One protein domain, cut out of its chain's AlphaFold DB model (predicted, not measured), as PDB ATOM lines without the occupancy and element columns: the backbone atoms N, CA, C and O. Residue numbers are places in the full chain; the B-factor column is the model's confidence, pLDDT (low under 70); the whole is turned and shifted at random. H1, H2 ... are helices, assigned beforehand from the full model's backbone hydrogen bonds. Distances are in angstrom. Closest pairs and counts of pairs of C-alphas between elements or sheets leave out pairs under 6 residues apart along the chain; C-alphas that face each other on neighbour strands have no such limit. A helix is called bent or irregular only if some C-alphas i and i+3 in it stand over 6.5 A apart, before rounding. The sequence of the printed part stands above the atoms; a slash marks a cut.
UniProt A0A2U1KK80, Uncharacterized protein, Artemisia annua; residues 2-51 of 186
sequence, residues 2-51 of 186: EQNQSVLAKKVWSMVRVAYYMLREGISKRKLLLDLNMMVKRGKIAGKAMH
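This is residues 2 to 51 of the 186 residues of an uncharacterized protein of Artemisia annua (UniProt A0A2U1KK80). Two long helices, H1 and H2, make an open V that lies nearly in one plane, with the tight link of residues 26 to 28 at its corner and nothing filling the space between the arms. H2 has a kink of 59 degrees near residue 44. The printed part has 50 residues with two named helices, H1 then H2, and no named strand; its class is all helix. The whole is extended, with a radius of gyration of the C-alphas of 16.4 A, and flat, with spans of 43 by 34 by 7 A.

Start at H1, residues 4 to 25, and look across the link to H2, residues 29 to 50. The two are close but not clearly touching: their closest C-alphas, those of Leu 23 and Lys 29, are 7.7 A apart, the one pair within 8 A. Their lines stand at a steep tilt of 56 degrees. They run opposite ways, with centres 24.9 A apart. In H1 every O i to N i+4 pair is within hydrogen-bond range; in H2, 13 of 18 are.

Find C-alpha 4 at (80.288, -37.795, 95.253); from there H1 runs 31.5 A to C-alpha 25 at (70.412, -8.254, 99.644). H2 begins at C-alpha 29 and runs 27.9 A to C-alpha 50 at (51.568, -33.856, 109.599). H2 is neither bent nor irregular, but only just: C-alphas 41 and 44 are 6.4 A apart.

The two C-alphas farthest apart, those of Glu 2 and Lys 41, are 43.2 A apart. Residues 2 to 22, 24 to 31 and 33 to 51 stand free. The printed part has no cut. In the B-factor column the mean pLDDT of the printed part is 70.9; residues 2 to 8, 25 to 31, 39 and 42 to 51 are under 70.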
ATOM      1  N   GLU A   2      83.818 -42.736  96.473       54.03
ATOM      2  CA  GLU A   2      83.980 -41.495  97.285       54.03
ATOM      3  C   GLU A   2      84.019 -40.156  96.517       54.03
ATOM      4  O   GLU A   2      84.094 -39.092  97.124       54.03
ATOM      5  N   GLN A   3      83.865 -40.143  95.189       57.50
ATOM      6  CA  GLN A   3      83.899 -38.889  94.410       57.50
ATOM      7  C   GLN A   3      82.637 -38.012  94.545       57.50
ATOM      8  O   GLN A   3      82.640 -36.855  94.130       57.50
ATOM      9  N   ASN A   4      81.564 -38.515  95.161       59.28
ATOM     10  CA  ASN A   4      80.288 -37.795  95.253       59.28
ATOM     11  C   ASN A   4      80.235 -36.764  96.397       59.28
ATOM     12  O   ASN A   4      79.394 -35.864  96.364       59.28
ATOM     13  N   GLN A   5      81.122 -36.853  97.399       57.59
ATOM     14  CA  GLN A   5      81.084 -35.958  98.565       57.59
ATOM     15  C   GLN A   5      81.523 -34.530  98.218       57.59
ATOM     16  O   GLN A   5      80.889 -33.562  98.636       57.59
ATOM     17  N   SER A   6      82.568 -34.382  97.400       60.56
ATOM     18  CA  SER A   6      83.091 -33.071  96.994       60.56
ATOM     19  C   SER A   6      82.165 -32.353  96.006       60.56
ATOM     20  O   SER A   6      82.040 -31.127  96.045       60.56
ATOM     21  N   VAL A   7      81.463 -33.109  95.158       65.94
ATOM     22  CA  VAL A   7      80.440 -32.584  94.242       65.94
ATOM     23  C   VAL A   7      79.223 -32.093  95.027       65.94
ATOM     24  O   VAL A   7      78.725 -30.993  94.771       65.94
ATOM     25  N   LEU A   8      78.787 -32.855  96.035       66.19
ATOM     26  CA  LEU A   8      77.695 -32.454  96.916       66.19
ATOM     27  C   LEU A   8      78.071 -31.221  97.748       66.19
ATOM     28  O   LEU A   8      77.290 -30.275  97.809       66.19
ATOM     29  N   ALA A   9      79.284 -31.170  98.301       77.69
ATOM     30  CA  ALA A   9      79.764 -30.038  99.094       77.69
ATOM     31  C   ALA A   9      79.815 -28.729  98.289       77.69
ATOM     32  O   ALA A   9      79.364 -27.690  98.770       77.69
ATOM     33  N   LYS A  10      80.290 -28.769  97.037       82.75
ATOM     34  CA  LYS A  10      80.301 -27.592  96.148       82.75
ATOM     35  C   LYS A  10      78.890 -27.099  95.825       82.75
ATOM     36  O   LYS A  10      78.646 -25.893  95.799       82.75
ATOM     37  N   LYS A  11      77.950 -28.023  95.618       85.19
ATOM     38  CA  LYS A  11      76.544 -27.701  95.345       85.19
ATOM     39  C   LYS A  11      75.847 -27.114  96.576       85.19
ATOM     40  O   LYS A  11      75.139 -26.117  96.458       85.19
ATOM     41  N   VAL A  12      76.115 -27.675  97.754       90.06
ATOM     42  CA  VAL A  12      75.622 -27.163  99.038       90.06
ATOM     43  C   VAL A  12      76.196 -25.776  99.324       90.06
ATOM     44  O   VAL A  12      75.440 -24.875  99.665       90.06
ATOM     45  N   TRP A  13      77.495 -25.559  99.106       92.00
ATOM     46  CA  TRP A  13      78.126 -24.248  99.292       92.00
ATOM     47  C   TRP A  13      77.540 -23.181  98.364       92.00
ATOM     48  O   TRP A  13      77.248 -22.071  98.803       92.00
ATOM     49  N   SER A  14      77.303 -23.532  97.096       86.88
ATOM     50  CA  SER A  14      76.625 -22.649  96.144       86.88
ATOM     51  C   SER A  14      75.215 -22.275  96.626       86.88
ATOM     52  O   SER A  14      74.857 -21.101  96.650       86.88
ATOM     53  N   MET A  15      74.445 -23.250  97.116       89.88
ATOM     54  CA  MET A  15      73.091 -23.035  97.637       89.88
ATOM     55  C   MET A  15      73.070 -22.168  98.904       89.88
ATOM     56  O   MET A  15      72.260 -21.249  99.006       89.88
ATOM     57  N   VAL A  16      73.992 -22.406  99.843       91.62
ATOM     58  CA  VAL A  16      74.161 -21.579 101.050       91.62
ATOM     59  C   VAL A  16      74.508 -20.145 100.669       91.62
ATOM     60  O   VAL A  16      73.968 -19.203 101.242       91.62
ATOM     61  N   ARG A  17      75.376 -19.967  99.671       90.56
ATOM     62  CA  ARG A  17      75.784 -18.652  99.190       90.56
ATOM     63  C   ARG A  17      74.612 -17.890  98.572       90.56
ATOM     64  O   ARG A  17      74.415 -16.732  98.921       90.56
ATOM     65  N   VAL A  18      73.806 -18.540  97.730       87.44
ATOM     66  CA  VAL A  18      72.572 -17.955  97.169       87.44
ATOM     67  C   VAL A  18      71.592 -17.579  98.280       87.44
ATOM     68  O   VAL A  18      71.134 -16.442  98.318       87.44
ATOM     69  N   ALA A  19      71.333 -18.476  99.236       85.12
ATOM     70  CA  ALA A  19      70.450 -18.193 100.368       85.12
ATOM     71  C   ALA A  19      70.959 -17.022 101.232       85.12
ATOM     72  O   ALA A  19      70.173 -16.185 101.673       85.12
ATOM     73  N   TYR A  20      72.276 -16.924 101.435       86.62
ATOM     74  CA  TYR A  20      72.908 -15.816 102.148       86.62
ATOM     75  C   TYR A  20      72.757 -14.489 101.400       86.62
ATOM     76  O   TYR A  20      72.416 -13.491 102.029       86.62
ATOM     77  N   TYR A  21      72.952 -14.466 100.077       84.69
ATOM     78  CA  TYR A  21      72.709 -13.266  99.273       84.69
ATOM     79  C   TYR A  21      71.229 -12.876  99.289       84.69
ATOM     80  O   TYR A  21      70.929 -11.725  99.553       84.69
ATOM     81  N   MET A  22      70.287 -13.811  99.155       81.69
ATOM     82  CA  MET A  22      68.853 -13.493  99.268       81.69
ATOM     83  C   MET A  22      68.484 -12.918 100.649       81.69
ATOM     84  O   MET A  22      67.668 -12.002 100.743       81.69
ATOM     85  N   LEU A  23      69.118 -13.407 101.723       75.31
ATOM     86  CA  LEU A  23      68.919 -12.908 103.089       75.31
ATOM     87  C   LEU A  23      69.616 -11.559 103.351       75.31
ATOM     88  O   LEU A  23      69.154 -10.777 104.187       75.31
ATOM     89  N   ARG A  24      70.738 -11.297 102.671       75.44
ATOM     90  CA  ARG A  24      71.551 -10.084 102.829       75.44
ATOM     91  C   ARG A  24      71.076  -8.935 101.937       75.44
ATOM     92  O   ARG A  24      71.094  -7.801 102.404       75.44
ATOM     93  N   GLU A  25      70.661  -9.232 100.708       69.88
ATOM     94  CA  GLU A  25      70.412  -8.254  99.644       69.88
ATOM     95  C   GLU A  25      68.984  -7.689  99.664       69.88
ATOM     96  O   GLU A  25      68.814  -6.519  99.347       69.88
ATOM     97  N   GLY A  26      67.935  -8.448 100.032       66.25
ATOM     98  CA  GLY A  26      66.609  -7.928  99.661       66.25
ATOM     99  C   GLY A  26      65.336  -8.655 100.062       66.25
ATOM    100  O   GLY A  26      64.371  -8.618  99.308       66.25
ATOM    101  N   ILE A  27      65.234  -9.238 101.254       57.75
ATOM    102  CA  ILE A  27      63.906  -9.533 101.813       57.75
ATOM    103  C   ILE A  27      63.923  -9.047 103.247       57.75
ATOM    104  O   ILE A  27      64.627  -9.608 104.084       57.75
ATOM    105  N   SER A  28      63.236  -7.928 103.508       64.25
ATOM    106  CA  SER A  28      63.343  -7.224 104.786       64.25
ATOM    107  C   SER A  28      63.270  -8.223 105.941       64.25
ATOM    108  O   SER A  28      62.337  -9.022 106.037       64.25
ATOM    109  N   LYS A  29      64.275  -8.202 106.824       63.28
ATOM    110  CA  LYS A  29      64.355  -9.097 107.992       63.28
ATOM    111  C   LYS A  29      63.037  -9.115 108.773       63.28
ATOM    112  O   LYS A  29      62.665 -10.133 109.335       63.28
ATOM    113  N   ARG A  30      62.305  -7.995 108.741       64.94
ATOM    114  CA  ARG A  30      60.962  -7.827 109.302       64.94
ATOM    115  C   ARG A  30      59.886  -8.635 108.563       64.94
ATOM    116  O   ARG A  30      59.063  -9.216 109.246       64.94
ATOM    117  N   LYS A  31      59.889  -8.720 107.226       69.94
ATOM    118  CA  LYS A  31      58.930  -9.521 106.434       69.94
ATOM    119  C   LYS A  31      59.149 -11.021 106.621       69.94
ATOM    120  O   LYS A  31      58.182 -11.720 106.889       69.94
ATOM    121  N   LEU A  32      60.397 -11.495 106.576       73.75
ATOM    122  CA  LEU A  32      60.706 -12.904 106.859       73.75
ATOM    123  C   LEU A  32      60.436 -13.271 108.321       73.75
ATOM    124  O   LEU A  32      59.869 -14.323 108.589       73.75
ATOM    125  N   LEU A  33      60.792 -12.406 109.275       75.38
ATOM    126  CA  LEU A  33      60.512 -12.649 110.689       75.38
ATOM    127  C   LEU A  33      59.014 -12.577 110.989       75.38
ATOM    128  O   LEU A  33      58.541 -13.375 111.784       75.38
ATOM    129  N   LEU A  34      58.259 -11.667 110.364       74.81
ATOM    130  CA  LEU A  34      56.803 -11.597 110.506       74.81
ATOM    131  C   LEU A  34      56.140 -12.838 109.908       74.81
ATOM    132  O   LEU A  34      55.297 -13.424 110.573       74.81
ATOM    133  N   ASP A  35      56.539 -13.261 108.710       75.12
ATOM    134  CA  ASP A  35      56.001 -14.455 108.053       75.12
ATOM    135  C   ASP A  35      56.346 -15.730 108.838       75.12
ATOM    136  O   ASP A  35      55.466 -16.527 109.154       75.12
ATOM    137  N   LEU A  36      57.588 -15.853 109.319       76.94
ATOM    138  CA  LEU A  36      58.002 -16.926 110.223       76.94
ATOM    139  C   LEU A  36      57.252 -16.872 111.558       76.94
ATOM    140  O   LEU A  36      56.824 -17.898 112.066       76.94
ATOM    141  N   ASN A  37      57.042 -15.690 112.135       78.69
ATOM    142  CA  ASN A  37      56.275 -15.503 113.365       78.69
ATOM    143  C   ASN A  37      54.798 -15.864 113.159       78.69
ATOM    144  O   ASN A  37      54.203 -16.487 114.033       78.69
ATOM    145  N   MET A  38      54.214 -15.540 112.005       73.69
ATOM    146  CA  MET A  38      52.860 -15.948 111.629       73.69
ATOM    147  C   MET A  38      52.784 -17.462 111.395       73.69
ATOM    148  O   MET A  38      51.845 -18.098 111.871       73.69
ATOM    149  N   MET A  39      53.796 -18.062 110.764       69.75
ATOM    150  CA  MET A  39      53.904 -19.501 110.518       69.75
ATOM    151  C   MET A  39      54.192 -20.303 111.795       69.75
ATOM    152  O   MET A  39      53.661 -21.393 111.948       69.75
ATOM    153  N   VAL A  40      54.950 -19.777 112.758       71.25
ATOM    154  CA  VAL A  40      55.212 -20.425 114.058       71.25
ATOM    155  C   VAL A  40      54.013 -20.265 114.996       71.25
ATOM    156  O   VAL A  40      53.625 -21.217 115.674       71.25
ATOM    157  N   LYS A  41      53.357 -19.096 114.999       70.06
ATOM    158  CA  LYS A  41      52.138 -18.864 115.792       70.06
ATOM    159  C   LYS A  41      50.935 -19.650 115.265       70.06
ATOM    160  O   LYS A  41      50.155 -20.143 116.074       70.06
ATOM    161  N   ARG A  42      50.806 -19.831 113.942       60.03
ATOM    162  CA  ARG A  42      49.776 -20.690 113.317       60.03
ATOM    163  C   ARG A  42      50.207 -22.157 113.161       60.03
ATOM    164  O   ARG A  42      49.362 -23.042 113.081       60.03
ATOM    165  N   GLY A  43      51.503 -22.448 113.199       62.75
ATOM    166  CA  GLY A  43      52.081 -23.788 113.037       62.75
ATOM    167  C   GLY A  43      51.798 -24.748 114.191       62.75
ATOM    168  O   GLY A  43      51.905 -25.962 114.011       62.75
ATOM    169  N   LYS A  44      51.323 -24.248 115.344       59.25
ATOM    170  CA  LYS A  44      50.796 -25.094 116.435       59.25
ATOM    171  C   LYS A  44      49.617 -25.974 115.981       59.25
ATOM    172  O   LYS A  44      49.328 -26.974 116.632       59.25
ATOM    173  N   ILE A  45      48.971 -25.634 114.862       56.94
ATOM    174  CA  ILE A  45      47.857 -26.385 114.264       56.94
ATOM    175  C   ILE A  45      48.356 -27.384 113.199       56.94
ATOM    176  O   ILE A  45      47.801 -28.472 113.070       56.94
ATOM    177  N   ALA A  46      49.447 -27.074 112.489       52.91
ATOM    178  CA  ALA A  46      49.974 -27.909 111.404       52.91
ATOM    179  C   ALA A  46      50.808 -29.109 111.894       52.91
ATOM    180  O   ALA A  46      50.789 -30.164 111.264       52.91
ATOM    181  N   GLY A  47      51.471 -29.008 113.055       56.50
ATOM    182  CA  GLY A  47      52.245 -30.128 113.618       56.50
ATOM    183  C   GLY A  47      51.400 -31.366 113.961       56.50
ATOM    184  O   GLY A  47      51.875 -32.491 113.842       56.50
ATOM    185  N   LYS A  48      50.120 -31.178 114.317       57.09
ATOM    186  CA  LYS A  48      49.186 -32.285 114.593       57.09
ATOM    187  C   LYS A  48      48.634 -32.958 113.329       57.09
ATOM    188  O   LYS A  48      48.268 -34.125 113.393       57.09
ATOM    189  N   ALA A  49      48.594 -32.261 112.192       52.78
ATOM    190  CA  ALA A  49      48.096 -32.811 110.929       52.78
ATOM    191  C   ALA A  49      49.180 -33.564 110.135       52.78
ATOM    192  O   ALA A  49      48.865 -34.478 109.377       52.78
ATOM    193  N   MET A  50      50.461 -33.233 110.339       54.25
ATOM    194  CA  MET A  50      51.568 -33.856 109.599       54.25
ATOM    195  C   MET A  50      51.917 -35.280 110.052       54.25
ATOM    196  O   MET A  50      52.397 -36.060 109.236       54.25
ATOM    197  N   HIS A  51      51.623 -35.666 111.299       54.50
ATOM    198  CA  HIS A  51      51.779 -37.065 111.724       54.50
ATOM    199  C   HIS A  51      50.824 -38.011 110.969       54.50
ATOM    200  O   HIS A  51      51.161 -39.164 110.723       54.50
TER     201      HIS A  51